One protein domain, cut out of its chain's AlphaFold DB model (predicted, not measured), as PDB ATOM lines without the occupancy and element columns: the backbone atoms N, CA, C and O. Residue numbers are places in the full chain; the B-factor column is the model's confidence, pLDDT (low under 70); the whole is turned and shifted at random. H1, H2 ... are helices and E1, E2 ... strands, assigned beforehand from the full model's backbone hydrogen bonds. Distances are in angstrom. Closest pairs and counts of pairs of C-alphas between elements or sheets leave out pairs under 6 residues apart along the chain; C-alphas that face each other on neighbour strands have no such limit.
ATOM      1  N   GLN A   2      47.789  53.098 -36.407       93.31
ATOM      2  CA  GLN A   2      48.800  53.949 -35.746       93.31
ATOM      3  C   GLN A   2      48.369  55.415 -35.543       93.31
ATOM      4  O   GLN A   2      48.509  55.939 -34.446       93.31
ATOM      5  N   LYS A   3      47.747  56.054 -36.549       93.75
ATOM      6  CA  LYS A   3      47.210  57.422 -36.406       93.75
ATOM      7  C   LYS A   3      46.156  57.545 -35.293       93.75
ATOM      8  O   LYS A   3      46.129  58.553 -34.608       93.75
ATOM      9  N   ILE A   4      45.286  56.547 -35.109       95.44
ATOM     10  CA  ILE A   4      44.281  56.556 -34.030       95.44
ATOM     11  C   ILE A   4      44.978  56.357 -32.677       95.44
ATOM     12  O   ILE A   4      44.701  57.106 -31.748       95.44
ATOM     13  N   ALA A   5      45.924  55.415 -32.589       97.00
ATOM     14  CA  ALA A   5      46.706  55.160 -31.377       97.00
ATOM     15  C   ALA A   5      47.480  56.406 -30.909       97.00
ATOM     16  O   ALA A   5      47.386  56.799 -29.752       97.00
ATOM     17  N   GLU A   6      48.164  57.103 -31.818       97.25
ATOM     18  CA  GLU A   6      48.854  58.361 -31.506       97.25
ATOM     19  C   GLU A   6      47.897  59.410 -30.911       97.25
ATOM     20  O   GLU A   6      48.223  60.127 -29.963       97.25
ATOM     21  N   GLN A   7      46.693  59.508 -31.470       97.56
ATOM     22  CA  GLN A   7      45.692  60.479 -31.043       97.56
ATOM     23  C   GLN A   7      45.062  60.114 -29.696       97.56
ATOM     24  O   GLN A   7      44.806  61.012 -28.895       97.56
ATOM     25  N   LEU A   8      44.890  58.821 -29.417       97.62
ATOM     26  CA  LEU A   8      44.501  58.316 -28.101       97.62
ATOM     27  C   LEU A   8      45.522  58.724 -27.037       97.62
ATOM     28  O   LEU A   8      45.136  59.289 -26.013       97.62
ATOM     29  N   GLU A   9      46.817  58.537 -27.296       97.44
ATOM     30  CA  GLU A   9      47.862  58.928 -26.339       97.44
ATOM     31  C   GLU A   9      47.900  60.447 -26.111       97.44
ATOM     32  O   GLU A   9      47.987  60.909 -24.971       97.44
ATOM     33  N   ARG A  10      47.729  61.256 -27.168       97.81
ATOM     34  CA  ARG A  10      47.590  62.720 -27.032       97.81
ATOM     35  C   ARG A  10      46.359  63.113 -26.216       97.81
ATOM     36  O   ARG A  10      46.419  64.078 -25.453       97.81
ATOM     37  N   TYR A  11      45.243  62.408 -26.390       97.94
ATOM     38  CA  TYR A  11      44.015  62.662 -25.645       97.94
ATOM     39  C   TYR A  11      44.188  62.323 -24.164       97.94
ATOM     40  O   TYR A  11      43.876  63.159 -23.312       97.94
ATOM     41  N   LYS A  12      44.764  61.159 -23.849       97.56
ATOM     42  CA  LYS A  12      45.087  60.767 -22.474       97.56
ATOM     43  C   LYS A  12      46.063  61.735 -21.820       97.56
ATOM     44  O   LYS A  12      45.859  62.089 -20.670       97.56
ATOM     45  N   ALA A  13      47.076  62.224 -22.532       97.62
ATOM     46  CA  ALA A  13      48.009  63.203 -21.971       97.62
ATOM     47  C   ALA A  13      47.319  64.506 -21.514       97.62
ATOM     48  O   ALA A  13      47.813  65.175 -20.610       97.62
ATOM     49  N   ARG A  14      46.179  64.869 -22.119       97.44
ATOM     50  CA  ARG A  14      45.397  66.067 -21.765       97.44
ATOM     51  C   ARG A  14      44.315  65.794 -20.720       97.44
ATOM     52  O   ARG A  14      44.036  66.667 -19.909       97.44
ATOM     53  N   ASN A  15      43.701  64.612 -20.765       96.88
ATOM     54  CA  ASN A  15      42.511  64.272 -19.974       96.88
ATOM     55  C   ASN A  15      42.775  63.233 -18.871       96.88
ATOM     56  O   ASN A  15      41.869  62.896 -18.118       96.88
ATOM     57  N   PHE A  16      43.991  62.686 -18.799       96.75
ATOM     58  CA  PHE A  16      44.411  61.582 -17.923       96.75
ATOM     59  C   PHE A  16      43.597  60.282 -18.070       96.75
ATOM     60  O   PHE A  16      43.735  59.363 -17.267       96.75
ATOM     61  N   SER A  17      42.778  60.175 -19.116       97.62
ATOM     62  CA  SER A  17      41.926  59.028 -19.427       97.62
ATOM     63  C   SER A  17      41.668  58.961 -20.932       97.62
ATOM     64  O   SER A  17      41.722  59.985 -21.616       97.62
ATOM     65  N   PHE A  18      41.372  57.768 -21.450       98.12
ATOM     66  CA  PHE A  18      40.858  57.574 -22.810       98.12
ATOM     67  C   PHE A  18      39.330  57.718 -22.896       98.12
ATOM     68  O   PHE A  18      38.784  57.787 -23.998       98.12
ATOM     69  N   LYS A  19      38.628  57.765 -21.753       97.75
ATOM     70  CA  LYS A  19      37.167  57.897 -21.712       97.75
ATOM     71  C   LYS A  19      36.731  59.197 -22.380       97.75
ATOM     72  O   LYS A  19      37.286  60.255 -22.112       97.75
ATOM     73  N   GLY A  20      35.719  59.108 -23.231       96.81
ATOM     74  CA  GLY A  20      35.202  60.207 -24.040       96.81
ATOM     75  C   GLY A  20      35.949  60.430 -25.356       96.81
ATOM     76  O   GLY A  20      35.549  61.309 -26.123       96.81
ATOM     77  N   PHE A  21      37.003  59.664 -25.656       97.50
ATOM     78  CA  PHE A  21      37.708  59.798 -26.929       97.50
ATOM     79  C   PHE A  21      36.803  59.438 -28.112       97.50
ATOM     80  O   PHE A  21      36.146  58.400 -28.120       97.50
ATOM     81  N   ASN A  22      36.821  60.287 -29.139       94.56
ATOM     82  CA  ASN A  22      36.066  60.107 -30.371       94.56
ATOM     83  C   ASN A  22      36.949  60.458 -31.573       94.56
ATOM     84  O   ASN A  22      37.407  61.595 -31.694       94.56
ATOM     85  N   ALA A  23      37.161  59.503 -32.480       93.06
ATOM     86  CA  ALA A  23      38.053  59.673 -33.628       93.06
ATOM     87  C   ALA A  23      37.442  60.442 -34.819       93.06
ATOM     88  O   ALA A  23      38.139  60.657 -35.809       93.06
ATOM     89  N   ASN A  24      36.180  60.884 -34.749       92.06
ATOM     90  CA  ASN A  24      35.463  61.511 -35.869       92.06
ATOM     91  C   ASN A  24      36.221  62.683 -36.515       92.06
ATOM     92  O   ASN A  24      36.274  62.809 -37.735       92.06
ATOM     93  N   TYR A  25      36.883  63.516 -35.706       90.81
ATOM     94  CA  TYR A  25      37.643  64.672 -36.196       90.81
ATOM     95  C   TYR A  25      38.828  64.296 -37.106       90.81
ATOM     96  O   TYR A  25      39.318  65.139 -37.858       90.81
ATOM     97  N   LEU A  26      39.303  63.046 -37.054       90.44
ATOM     98  CA  LEU A  26      40.364  62.535 -37.927       90.44
ATOM     99  C   LEU A  26      39.859  62.191 -39.333       90.44
ATOM    100  O   LEU A  26      40.685  62.057 -40.243       90.44
ATOM    101  N   TYR A  27      38.541  62.053 -39.498       88.00
ATOM    102  CA  TYR A  27      37.865  61.601 -40.714       88.00
ATOM    103  C   TYR A  27      36.735  62.566 -41.124       88.00
ATOM    104  O   TYR A  27      35.582  62.157 -41.245       88.00
ATOM    105  N   PRO A  28      37.042  63.856 -41.367       75.69
ATOM    106  CA  PRO A  28      36.036  64.892 -41.620       75.69
ATOM    107  C   PRO A  28      35.321  64.764 -42.977       75.69
ATOM    108  O   PRO A  28      34.374  65.499 -43.242       75.69
ATOM    109  N   SER A  29      35.774  63.870 -43.859       67.94
ATOM    110  CA  SER A  29      35.269  63.726 -45.225       67.94
ATOM    111  C   SER A  29      34.582  62.367 -45.403       67.94
ATOM    112  O   SER A  29      35.203  61.328 -45.203       67.94
ATOM    113  N   ASN A  30      33.316  62.395 -45.835       59.47
ATOM    114  CA  ASN A  30      32.541  61.280 -46.402       59.47
ATOM    115  C   ASN A  30      32.149  60.118 -45.470       59.47
ATOM    116  O   ASN A  30      32.382  58.977 -45.844       59.47
ATOM    117  N   SER A  31      31.514  60.358 -44.314       64.88
ATOM    118  CA  SER A  31      30.731  59.327 -43.575       64.88
ATOM    119  C   SER A  31      31.424  57.962 -43.367       64.88
ATOM    120  O   SER A  31      30.771  56.931 -43.245       64.88
ATOM    121  N   VAL A  32      32.761  57.949 -43.359       86.25
ATOM    122  CA  VAL A  32      33.581  56.733 -43.274       86.25
ATOM    123  C   VAL A  32      33.658  56.252 -41.828       86.25
ATOM    124  O   VAL A  32      33.835  55.061 -41.574       86.25
ATOM    125  N   PHE A  33      33.553  57.199 -40.890       91.75
ATOM    126  CA  PHE A  33      33.568  56.958 -39.460       91.75
ATOM    127  C   PHE A  33      32.153  57.045 -38.886       91.75
ATOM    128  O   PHE A  33      31.506  58.088 -38.987       91.75
ATOM    129  N   ASP A  34      31.692  55.968 -38.261       92.81
ATOM    130  CA  ASP A  34      30.450  55.938 -37.502       92.81
ATOM    131  C   ASP A  34      30.749  56.232 -36.030       92.81
ATOM    132  O   ASP A  34      31.414  55.466 -35.328       92.81
ATOM    133  N   VAL A  35      30.241  57.370 -35.561       90.81
ATOM    134  CA  VAL A  35      30.413  57.831 -34.181       90.81
ATOM    135  C   VAL A  35      29.700  56.926 -33.180       90.81
ATOM    136  O   VAL A  35      30.195  56.762 -32.064       90.81
ATOM    137  N   SER A  36      28.560  56.352 -33.571       92.56
ATOM    138  CA  SER A  36      27.698  55.559 -32.693       92.56
ATOM    139  C   SER A  36      28.301  54.205 -32.344       92.56
ATOM    140  O   SER A  36      28.046  53.702 -31.257       92.56
ATOM    141  N   SER A  37      29.138  53.653 -33.224       94.06
ATOM    142  CA  SER A  37      29.850  52.388 -33.018       94.06
ATOM    143  C   SER A  37      31.371  52.541 -32.914       94.06
ATOM    144  O   SER A  37      32.064  51.542 -32.753       94.06
ATOM    145  N   GLN A  38      31.905  53.763 -33.031       94.38
ATOM    146  CA  GLN A  38      33.347  54.038 -33.143       94.38
ATOM    147  C   GLN A  38      34.031  53.171 -34.221       94.38
ATOM    148  O   GLN A  38      35.115  52.615 -34.005       94.38
ATOM    149  N   THR A  39      33.390  53.032 -35.386       95.44
ATOM    150  CA  THR A  39      33.896  52.208 -36.493       95.44
ATOM    151  C   THR A  39      34.338  53.056 -37.676       95.44
ATOM    152  O   THR A  39      33.723  54.060 -38.002       95.44
ATOM    153  N   LEU A  40      35.406  52.639 -38.355       93.94
ATOM    154  CA  LEU A  40      35.892  53.225 -39.601       93.94
ATOM    155  C   LEU A  40      35.828  52.179 -40.717       93.94
ATOM    156  O   LEU A  40      36.489  51.142 -40.626       93.94
ATOM    157  N   ASN A  41      35.092  52.462 -41.789       92.62
ATOM    158  CA  ASN A  41      34.979  51.573 -42.946       92.62
ATOM    159  C   ASN A  41      35.922  51.997 -44.083       92.62
ATOM    160  O   ASN A  41      35.657  52.943 -44.811       92.62
ATOM    161  N   LEU A  42      37.026  51.286 -44.289       89.94
ATOM    162  CA  LEU A  42      38.006  51.604 -45.329       89.94
ATOM    163  C   LEU A  42      37.613  50.988 -46.677       89.94
ATOM    164  O   LEU A  42      38.189  49.979 -47.092       89.94
ATOM    165  N   ASN A  43      36.651  51.611 -47.366       85.62
ATOM    166  CA  ASN A  43      36.193  51.235 -48.713       85.62
ATOM    167  C   ASN A  43      35.861  49.738 -48.840       85.62
ATOM    168  O   ASN A  43      36.299  49.081 -49.786       85.62
ATOM    169  N   SER A  44      35.163  49.181 -47.847       84.69
ATOM    170  CA  SER A  44      34.800  47.760 -47.785       84.69
ATOM    171  C   SER A  44      35.981  46.782 -47.820       84.69
ATOM    172  O   SER A  44      35.775  45.603 -48.074       84.69
ATOM    173  N   LYS A  45      37.219  47.230 -47.565       92.12
ATOM    174  CA  LYS A  45      38.381  46.338 -47.397       92.12
ATOM    175  C   LYS A  45      38.596  45.972 -45.941       92.12
ATOM    176  O   LYS A  45      38.845  44.816 -45.628       92.12
ATOM    177  N   TYR A  46      38.495  46.970 -45.070       94.69
ATOM    178  CA  TYR A  46      38.661  46.802 -43.635       94.69
ATOM    179  C   TYR A  46      37.597  47.568 -42.869       94.69
ATOM    180  O   TYR A  46      37.274  48.706 -43.213       94.69
ATOM    181  N   THR A  47      37.137  46.976 -41.775       95.94
ATOM    182  CA  THR A  47      36.351  47.660 -40.752       95.94
ATOM    183  C   THR A  47      37.186  47.745 -39.489       95.94
ATOM    184  O   THR A  47      37.506  46.729 -38.873       95.94
ATOM    185  N   ILE A  48      37.567  48.962 -39.116       96.19
ATOM    186  CA  ILE A  48      38.317  49.226 -37.888       96.19
ATOM    187  C   ILE A  48      37.323  49.599 -36.797       96.19
ATOM    188  O   ILE A  48      36.469  50.441 -37.032       96.19
ATOM    189  N   THR A  49      37.443  49.006 -35.616       97.38
ATOM    190  CA  THR A  49      36.619  49.309 -34.439       97.38
ATOM    191  C   THR A  49      37.516  49.738 -33.289       97.38
ATOM    192  O   THR A  49      38.581  49.146 -33.095       97.38
ATOM    193  N   LEU A  50      37.081  50.748 -32.537       97.44
ATOM    194  CA  LEU A  50      37.762  51.256 -31.351       97.44
ATOM    195  C   LEU A  50      36.879  51.089 -30.111       97.44
ATOM    196  O   LEU A  50      35.756  51.586 -30.073       97.44
ATOM    197  N   VAL A  51      37.418  50.437 -29.085       98.25
ATOM    198  CA  VAL A  51      36.717  50.150 -27.826       98.25
ATOM    199  C   VAL A  51      37.631  50.350 -26.620       98.25
ATOM    200  O   VAL A  51      38.853  50.443 -26.759       98.25
ATOM    201  N   ASP A  52      37.030  50.397 -25.436       98.31
ATOM    202  CA  ASP A  52      37.716  50.245 -24.155       98.31
ATOM    203  C   ASP A  52      38.225  48.802 -23.994       98.31
ATOM    204  O   ASP A  52      37.582  47.842 -24.428       98.31
ATOM    205  N   SER A  53      39.384  48.636 -23.360       97.00
ATOM    206  CA  SER A  53      39.977  47.317 -23.116       97.00
ATOM    207  C   SER A  53      39.389  46.591 -21.898       97.00
ATOM    208  O   SER A  53      39.791  45.466 -21.613       97.00
ATOM    209  N   MET A  54      38.482  47.215 -21.139       95.94
ATOM    210  CA  MET A  54      37.802  46.560 -20.020       95.94
ATOM    211  C   MET A  54      36.849  45.449 -20.483       95.94
ATOM    212  O   MET A  54      36.442  45.382 -21.644       95.94
ATOM    213  N   THR A  55      36.428  44.606 -19.538       95.19
ATOM    214  CA  THR A  55      35.436  43.553 -19.777       95.19
ATOM    215  C   THR A  55      34.171  44.108 -20.435       95.19
ATOM    216  O   THR A  55      33.614  45.110 -19.992       95.19
ATOM    217  N   GLY A  56      33.713  43.432 -21.490       96.25
ATOM    218  CA  GLY A  56      32.555  43.845 -22.288       96.25
ATOM    219  C   GLY A  56      32.881  44.838 -23.404       96.25
ATOM    220  O   GLY A  56      32.015  45.088 -24.235       96.25
ATOM    221  N   ASN A  57      34.109  45.365 -23.445       97.44
ATOM    222  CA  ASN A  57      34.618  46.252 -24.491       97.44
ATOM    223  C   ASN A  57      33.641  47.372 -24.901       97.44
ATOM    224  O   ASN A  57      33.336  47.515 -26.089       97.44
ATOM    225  N   PRO A  58      33.127  48.167 -23.939       97.94
ATOM    226  CA  PRO A  58      32.257  49.286 -24.270       97.94
ATOM    227  C   PRO A  58      32.998  50.300 -25.147       97.94
ATOM    228  O   PRO A  58      34.230  50.360 -25.174       97.94
ATOM    229  N   LEU A  59      32.254  51.148 -25.849       98.12
ATOM    230  CA  LEU A  59      32.860  52.262 -26.574       98.12
ATOM    231  C   LEU A  59      33.541  53.207 -25.583       98.12
ATOM    232  O   LEU A  59      33.011  53.458 -24.504       98.12
ATOM    233  N   LEU A  60      34.663  53.813 -25.974       97.69
ATOM    234  CA  LEU A  60      35.330  54.813 -25.134       97.69
ATOM    235  C   LEU A  60      34.422  56.010 -24.812       97.69
ATOM    236  O   LEU A  60      34.614  56.671 -23.799       97.69
ATOM    237  N   THR A  61      33.417  56.287 -25.645       97.06
ATOM    238  CA  THR A  61      32.408  57.335 -25.427       97.06
ATOM    239  C   THR A  61      31.255  56.915 -24.514       97.06
ATOM    240  O   THR A  61      30.436  57.762 -24.160       97.06
ATOM    241  N   ASP A  62      31.148  55.636 -24.154       97.12
ATOM    242  CA  ASP A  62      30.080  55.128 -23.297       97.12
ATOM    243  C   ASP A  62      30.301  55.542 -21.831       97.12
ATOM    244  O   ASP A  62      31.420  55.600 -21.316       97.12
ATOM    245  N   SER A  63      29.205  55.787 -21.118       96.00
ATOM    246  CA  SER A  63      29.197  55.992 -19.667       96.00
ATOM    247  C   SER A  63      29.825  54.837 -18.873       96.00
ATOM    248  O   SER A  63      30.448  55.090 -17.838       96.00
ATOM    249  N   SER A  64      29.711  53.602 -19.369       96.75
ATOM    250  CA  SER A  64      30.227  52.371 -18.758       96.75
ATOM    251  C   SER A  64      31.728  52.148 -18.975       96.75
ATOM    252  O   SER A  64      32.316  51.334 -18.270       96.75
ATOM    253  N   SER A  65      32.367  52.894 -19.887       97.31
ATOM    254  CA  SER A  65      33.812  52.802 -20.139       97.31
ATOM    255  C   SER A  65      34.639  53.196 -18.908       97.31
ATOM    256  O   SER A  65      34.313  54.144 -18.178       97.31
ATOM    257  N   SER A  66      35.738  52.469 -18.697       97.25
ATOM    258  CA  SER A  66      36.742  52.736 -17.666       97.25
ATOM    259  C   SER A  66      37.702  53.854 -18.080       97.25
ATOM    260  O   SER A  66      38.189  54.607 -17.236       97.25
ATOM    261  N   GLY A  67      37.988  53.952 -19.381       97.06
ATOM    262  CA  GLY A  67      38.971  54.845 -19.979       97.06
ATOM    263  C   GLY A  67      40.418  54.529 -19.617       97.06
ATOM    264  O   GLY A  67      41.275  55.396 -19.806       97.06
ATOM    265  N   GLN A  68      40.704  53.352 -19.057       97.06
ATOM    266  CA  GLN A  68      42.053  52.985 -18.600       97.06
ATOM    267  C   GLN A  68      42.913  52.383 -19.716       97.06
ATOM    268  O   GLN A  68      44.138  52.511 -19.684       97.06
ATOM    269  N   GLY A  69      42.276  51.796 -20.726       97.75
ATOM    270  CA  GLY A  69      42.941  51.254 -21.900       97.75
ATOM    271  C   GLY A  69      42.025  51.231 -23.115       97.75
ATOM    272  O   GLY A  69      40.847  51.593 -23.041       97.75
ATOM    273  N   TRP A  70      42.593  50.847 -24.250       98.19
ATOM    274  CA  TRP A  70      41.905  50.820 -25.530       98.19
ATOM    275  C   TRP A  70      42.346  49.627 -26.373       98.19
ATOM    276  O   TRP A  70      43.482  49.153 -26.268       98.19
ATOM    277  N   SER A  71      41.455  49.211 -27.268       98.25
ATOM    278  CA  SER A  71      41.720  48.186 -28.273       98.25
ATOM    279  C   SER A  71      41.226  48.647 -29.639       98.25
ATOM    280  O   SER A  71      40.073  49.048 -29.804       98.25
ATOM    281  N   ILE A  72      42.112  48.588 -30.631       98.19
ATOM    282  CA  ILE A  72      41.819  48.869 -32.035       98.19
ATOM    283  C   ILE A  72      41.884  47.548 -32.794       98.19
ATOM    284  O   ILE A  72      42.961  46.977 -32.966       98.19
ATOM    285  N   LYS A  73      40.736  47.090 -33.289       97.62
ATOM    286  CA  LYS A  73      40.632  45.875 -34.106       97.62
ATOM    287  C   LYS A  73      40.277  46.237 -35.539       97.62
ATOM    288  O   LYS A  73      39.287  46.926 -35.761       97.62
ATOM    289  N   ALA A  74      41.062  45.774 -36.505       97.12
ATOM    290  CA  ALA A  74      40.798  45.928 -37.930       97.12
ATOM    291  C   ALA A  74      40.441  44.573 -38.539       97.12
ATOM    292  O   ALA A  74      41.299  43.708 -38.685       97.12
ATOM    293  N   ILE A  75      39.177  44.407 -38.910       96.81
ATOM    294  CA  ILE A  75      38.676  43.201 -39.564       96.81
ATOM    295  C   ILE A  75      38.753  43.371 -41.074       96.81
ATOM    296  O   ILE A  75      38.199  44.333 -41.609       96.81
ATOM    297  N   SER A  76      39.428  42.442 -41.747       96.12
ATOM    298  CA  SER A  76      39.396  42.333 -43.205       96.12
ATOM    299  C   SER A  76      38.030  41.826 -43.671       96.12
ATOM    300  O   SER A  76      37.482  40.889 -43.102       96.12
ATOM    301  N   GLN A  77      37.495  42.424 -44.732       95.12
ATOM    302  CA  GLN A  77      36.280  41.944 -45.404       95.12
ATOM    303  C   GLN A  77      36.564  40.781 -46.370       95.12
ATOM    304  O   GLN A  77      35.650  40.078 -46.791       95.12
ATOM    305  N   ASP A  78      37.834  40.574 -46.718       94.44
ATOM    306  CA  ASP A  78      38.300  39.421 -47.484       94.44
ATOM    307  C   ASP A  78      38.852  38.358 -46.515       94.44
ATOM    308  O   ASP A  78      39.824  38.653 -45.804       94.44
ATOM    309  N   PRO A  79      38.274  37.140 -46.473       91.75
ATOM    310  CA  PRO A  79      38.695  36.079 -45.561       91.75
ATOM    311  C   PRO A  79      40.094  35.525 -45.859       91.75
ATOM    312  O   PRO A  79      40.621  34.774 -45.046       91.75
ATOM    313  N   ALA A  80      40.701  35.860 -47.003       93.69
ATOM    314  CA  ALA A  80      42.079  35.483 -47.316       93.69
ATOM    315  C   ALA A  80      43.122  36.454 -46.730       93.69
ATOM    316  O   ALA A  80      44.315  36.155 -46.748       93.69
ATOM    317  N   ASN A  81      42.696  37.611 -46.216       95.38
ATOM    318  CA  ASN A  81      43.590  38.632 -45.681       95.38
ATOM    319  C   ASN A  81      43.603  38.634 -44.150       95.38
ATOM    320  O   ASN A  81      42.616  38.333 -43.482       95.38
ATOM    321  N   TYR A  82      44.740  39.045 -43.592       96.56
ATOM    322  CA  TYR A  82      44.909  39.195 -42.154       96.56
ATOM    323  C   TYR A  82      43.999  40.285 -41.581       96.56
ATOM    324  O   TYR A  82      43.988  41.421 -42.050       96.56
ATOM    325  N   SER A  83      43.311  39.952 -40.495       96.94
ATOM    326  CA  SER A  83      42.744  40.919 -39.560       96.94
ATOM    327  C   SER A  83      43.771  41.232 -38.472       96.94
ATOM    328  O   SER A  83      44.612  40.396 -38.147       96.94
ATOM    329  N   LEU A  84      43.747  42.449 -37.937       97.25
ATOM    330  CA  LEU A  84      44.809  42.998 -37.090       97.25
ATOM    331  C   LEU A  84      44.240  43.496 -35.757       97.25
ATOM    332  O   LEU A  84      43.126  44.023 -35.711       97.25
ATOM    333  N   LEU A  85      45.027  43.384 -34.694       97.88
ATOM    334  CA  LEU A  85      44.734  43.920 -33.369       97.88
ATOM    335  C   LEU A  85      45.923  44.746 -32.875       97.88
ATOM    336  O   LEU A  85      47.074  44.321 -32.976       97.88
ATOM    337  N   LEU A  86      45.618  45.918 -32.326       98.06
ATOM    338  CA  LEU A  86      46.550  46.776 -31.605       98.06
ATOM    339  C   LEU A  86      45.876  47.230 -30.304       98.06
ATOM    340  O   LEU A  86      44.747  47.718 -30.350       98.06
ATOM    341  N   THR A  87      46.547  47.109 -29.162       97.75
ATOM    342  CA  THR A  87      45.995  47.519 -27.857       97.75
ATOM    343  C   THR A  87      46.955  48.408 -27.074       97.75
ATOM    344  O   THR A  87      48.170  48.374 -27.282       97.75
ATOM    345  N   SER A  88      46.427  49.157 -26.105       97.19
ATOM    346  CA  SER A  88      47.246  49.925 -25.156       97.19
ATOM    347  C   SER A  88      48.094  49.048 -24.225       97.19
ATOM    348  O   SER A  88      49.008  49.555 -23.582       97.19
ATOM    349  N   ALA A  89      47.786  47.749 -24.127       95.56
ATOM    350  CA  ALA A  89      48.529  46.777 -23.325       95.56
ATOM    351  C   ALA A  89      49.760  46.205 -24.057       95.56
ATOM    352  O   ALA A  89      50.487  45.398 -23.484       95.56
ATOM    353  N   GLY A  90      50.000  46.617 -25.307       94.56
ATOM    354  CA  GLY A  90      51.149  46.182 -26.104       94.56
ATOM    355  C   GLY A  90      50.873  44.988 -27.017       94.56
ATOM    356  O   GLY A  90      51.786  44.529 -27.691       94.56
ATOM    357  N   VAL A  91      49.631  44.497 -27.088       95.94
ATOM    358  CA  VAL A  91      49.275  43.438 -28.042       95.94
ATOM    359  C   VAL A  91      49.286  44.011 -29.452       95.94
ATOM    360  O   VAL A  91      48.562  44.966 -29.741       95.94
ATOM    361  N   HIS A  92      50.089  43.399 -30.316       96.38
ATOM    362  CA  HIS A  92      50.234  43.760 -31.718       96.38
ATOM    363  C   HIS A  92      50.296  42.485 -32.561       96.38
ATOM    364  O   HIS A  92      51.355  41.927 -32.828       96.38
ATOM    365  N   CYS A  93      49.124  41.958 -32.904       96.81
ATOM    366  CA  CYS A  93      49.002  40.648 -33.537       96.81
ATOM    367  C   CYS A  93      48.003  40.658 -34.695       96.81
ATOM    368  O   CYS A  93      47.217  41.599 -34.862       96.81
ATOM    369  N   LYS A  94      48.049  39.615 -35.521       97.12
ATOM    370  CA  LYS A  94      47.168  39.435 -36.675       97.12
ATOM    371  C   LYS A  94      46.746  37.980 -36.835       97.12
ATOM    372  O   LYS A  94      47.485  37.082 -36.443       97.12
ATOM    373  N   ASN A  95      45.579  37.747 -37.432       97.25
ATOM    374  CA  ASN A  95      45.077  36.411 -37.768       97.25
ATOM    375  C   ASN A  95      44.212  36.466 -39.039       97.25
ATOM    376  O   ASN A  95      43.447  37.412 -39.227       97.25
ATOM    377  N   ILE A  96      44.323  35.467 -39.918       96.31
ATOM    378  CA  ILE A  96      43.434  35.325 -41.090       96.31
ATOM    379  C   ILE A  96      42.030  34.890 -40.634       96.31
ATOM    380  O   ILE A  96      41.014  35.324 -41.175       96.31
ATOM    381  N   THR A  97      41.950  34.074 -39.581       95.12
ATOM    382  CA  THR A  97      40.687  33.574 -39.031       95.12
ATOM    383  C   THR A  97      40.103  34.579 -38.039       95.12
ATOM    384  O   THR A  97      40.341  34.487 -36.837       95.12
ATOM    385  N   GLN A  98      39.282  35.516 -38.526       92.12
ATOM    386  CA  GLN A  98      38.622  36.547 -37.702       92.12
ATOM    387  C   GLN A  98      37.934  35.987 -36.448       92.12
ATOM    388  O   GLN A  98      37.941  36.636 -35.406       92.12
ATOM    389  N   LYS A  99      37.320  34.798 -36.539       92.50
ATOM    390  CA  LYS A  99      36.590  34.175 -35.422       92.50
ATOM    391  C   LYS A  99      37.471  33.930 -34.190       92.50
ATOM    392  O   LYS A  99      36.943  33.848 -33.091       92.50
ATOM    393  N   ASN A 100      38.784  33.825 -34.378       93.31
ATOM    394  CA  ASN A 100      39.735  33.616 -33.292       93.31
ATOM    395  C   ASN A 100      40.146  34.932 -32.607       93.31
ATOM    396  O   ASN A 100      40.906  34.885 -31.652       93.31
ATOM    397  N   MET A 101      39.714  36.097 -33.107       95.12
ATOM    398  CA  MET A 101      40.186  37.399 -32.636       95.12
ATOM    399  C   MET A 101      39.189  38.113 -31.723       95.12
ATOM    400  O   MET A 101      38.113  38.549 -32.157       95.12
ATOM    401  N   ASP A 102      39.644  38.409 -30.515       95.31
ATOM    402  CA  ASP A 102      38.934  39.223 -29.536       95.31
ATOM    403  C   ASP A 102      39.507  40.647 -29.489       95.31
ATOM    404  O   ASP A 102      40.004  41.150 -30.499       95.31
ATOM    405  N   TYR A 103      39.306  41.378 -28.395       96.88
ATOM    406  CA  TYR A 103      39.836  42.739 -28.224       96.88
ATOM    407  C   TYR A 103      41.098  42.783 -27.355       96.88
ATOM    408  O   TYR A 103      41.662  43.854 -27.152       96.88
ATOM    409  N   ASP A 104      41.570  41.639 -26.883       95.81
ATOM    410  CA  ASP A 104      42.767  41.463 -26.061       95.81
ATOM    411  C   ASP A 104      43.728  40.400 -26.624       95.81
ATOM    412  O   ASP A 104      44.893  40.377 -26.239       95.81
ATOM    413  N   SER A 105      43.289  39.572 -27.578       95.12
ATOM    414  CA  SER A 105      44.121  38.556 -28.228       95.12
ATOM    415  C   SER A 105      43.738  38.311 -29.694       95.12
ATOM    416  O   SER A 105      42.638  38.640 -30.143       95.12
ATOM    417  N   CYS A 106      44.653  37.696 -30.452       95.62
ATOM    418  CA  CYS A 106      44.392  37.183 -31.803       95.62
ATOM    419  C   CYS A 106      44.098  35.671 -31.828       95.62
ATOM    420  O   CYS A 106      44.197  35.046 -32.892       95.62
ATOM    421  N   GLY A 107      43.750  35.107 -30.665       92.81
ATOM    422  CA  GLY A 107      43.504  33.684 -30.445       92.81
ATOM    423  C   GLY A 107      44.776  32.859 -30.256       92.81
ATOM    424  O   GLY A 107      45.883  33.372 -30.359       92.81
ATOM    425  N   ASP A 108      44.600  31.557 -30.017       90.38
ATOM    426  CA  ASP A 108      45.694  30.627 -29.685       90.38
ATOM    427  C   ASP A 108      46.276  29.881 -30.902       90.38
ATOM    428  O   ASP A 108      47.237  29.123 -30.778       90.38
ATOM    429  N   ALA A 109      45.692  30.061 -32.093       89.88
ATOM    430  CA  ALA A 109      46.086  29.346 -33.306       89.88
ATOM    431  C   ALA A 109      46.060  30.240 -34.551       89.88
ATOM    432  O   ALA A 109      45.097  30.975 -34.796       89.88
ATOM    433  N   GLY A 110      47.109  30.122 -35.372       86.88
ATOM    434  CA  GLY A 110      47.232  30.843 -36.643       86.88
ATOM    435  C   GLY A 110      47.434  32.353 -36.494       86.88
ATOM    436  O   GLY A 110      47.169  33.089 -37.444       86.88
ATOM    437  N   PHE A 111      47.856  32.814 -35.311       92.44
ATOM    438  CA  PHE A 111      48.202  34.210 -35.080       92.44
ATOM    439  C   PHE A 111      49.700  34.455 -35.277       92.44
ATOM    440  O   PHE A 111      50.527  33.573 -35.050       92.44
ATOM    441  N   GLU A 112      50.034  35.678 -35.672       94.12
ATOM    442  CA  GLU A 112      51.407  36.170 -35.792       94.12
ATOM    443  C   GLU A 112      51.516  37.542 -35.110       94.12
ATOM    444  O   GLU A 112      50.566  38.330 -35.140       94.12
ATOM    445  N   GLU A 113      52.673  37.840 -34.518       91.50
ATOM    446  CA  GLU A 113      53.052  39.199 -34.106       91.50
ATOM    447  C   GLU A 113      53.447  40.019 -35.350       91.50
ATOM    448  O   GLU A 113      53.887  39.450 -36.357       91.50
ATOM    449  N   TRP A 114      53.249  41.339 -35.331       85.50
ATOM    450  CA  TRP A 114      53.624  42.225 -36.447       85.50
ATOM    451  C   TRP A 114      54.226  43.548 -35.985       85.50
ATOM    452  O   TRP A 114      54.463  43.688 -34.770       85.50
TER     453      TRP A 114
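This is residues 2 to 114 of the 114 residues of an uncharacterized protein of Acinetobacter piscicola (UniProt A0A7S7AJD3). One twisted sheet of six strands, E1 to E6, makes the body, its strands following one another across it in a single zigzag. The longer helix, H1, packs on it near E3 with residues 2 to 8 while the rest of H1 runs past the sheet, the small helix H2 is near H1, and long loops join several of the parts. The printed part has 113 residues, in the order H1, H2, E1, E2, E3, E4, E5, E6; the sheet's order is E1 - E2 - E3 - E4 - E5 - E6, all antiparallel. The class is mixed, helices and strands, with under half of the residues, 48, in named elements. The whole is compact, with a radius of gyration of the C-alphas of 13.7 A and spans of 38 by 31 by 22 A.

E1, residues 39 to 42, E2, residues 46 to 52, E3, residues 70 to 76, E4, residues 83 to 87, E5, residues 92 to 95, and E6, residues 111 to 113, form a meander, each strand the antiparallel neighbour and hairpin partner of the one before. The sheet is twisted, with C-alphas up to 4.1 A off its best plane. E2 and E3 stand at 162 degrees, with N 49 and O 73 within hydrogen-bond range at 2.8 A. E3 and E4 stand at 173 degrees, with N 72 and O 86 at 2.8 A. E1 and E2 have N 40 and O 48 at 2.8 A. E4 and E5 have N 85 and O 93 at 2.8 A. E5 and the edge strand E6 have N 94 and O 112 at 2.9 A. H1, residues 2 to 15, is on the sheet but only grazes it, with residues 2 to 8; its closest C-alphas to E3 are those of Ala 5 and Ile 72, 8.0 A apart. H2, residues 23 to 26, is only just on the sheet, with 5 pairs of C-alphas within 10 A, and only grazes it with residues 23 to 24. H1 and H2 are close but not clearly touching; their closest C-alphas, of Ile 4 and Ala 23, are 7.0 A apart. In H1 every O i to N i+4 pair is within hydrogen-bond range; H2 is too short for such a pair.

E2 and E3 each measure 19.8 A from first to last C-alpha, E4 13.8 A, E5 10.8 A, E1 9.8 A and E6 7.0 A. H1 measures 19.9 A and begins at C-alpha 2, (48.800, 53.949, -35.746); H2 measures 5.7 A. E3 begins at C-alpha 70, (41.905, 50.820, -25.530), and E6 ends at C-alpha 113, (53.052, 39.199, -34.106).

The C-alphas farthest apart, of Arg 14 and Ala 80, are 40.0 A apart. The printed part has no cut. The links H2 to E1, E2 to E3 and E5 to E6 are long. The mean pLDDT of the printed part is 94.1, and residues 29 to 31 are under 70.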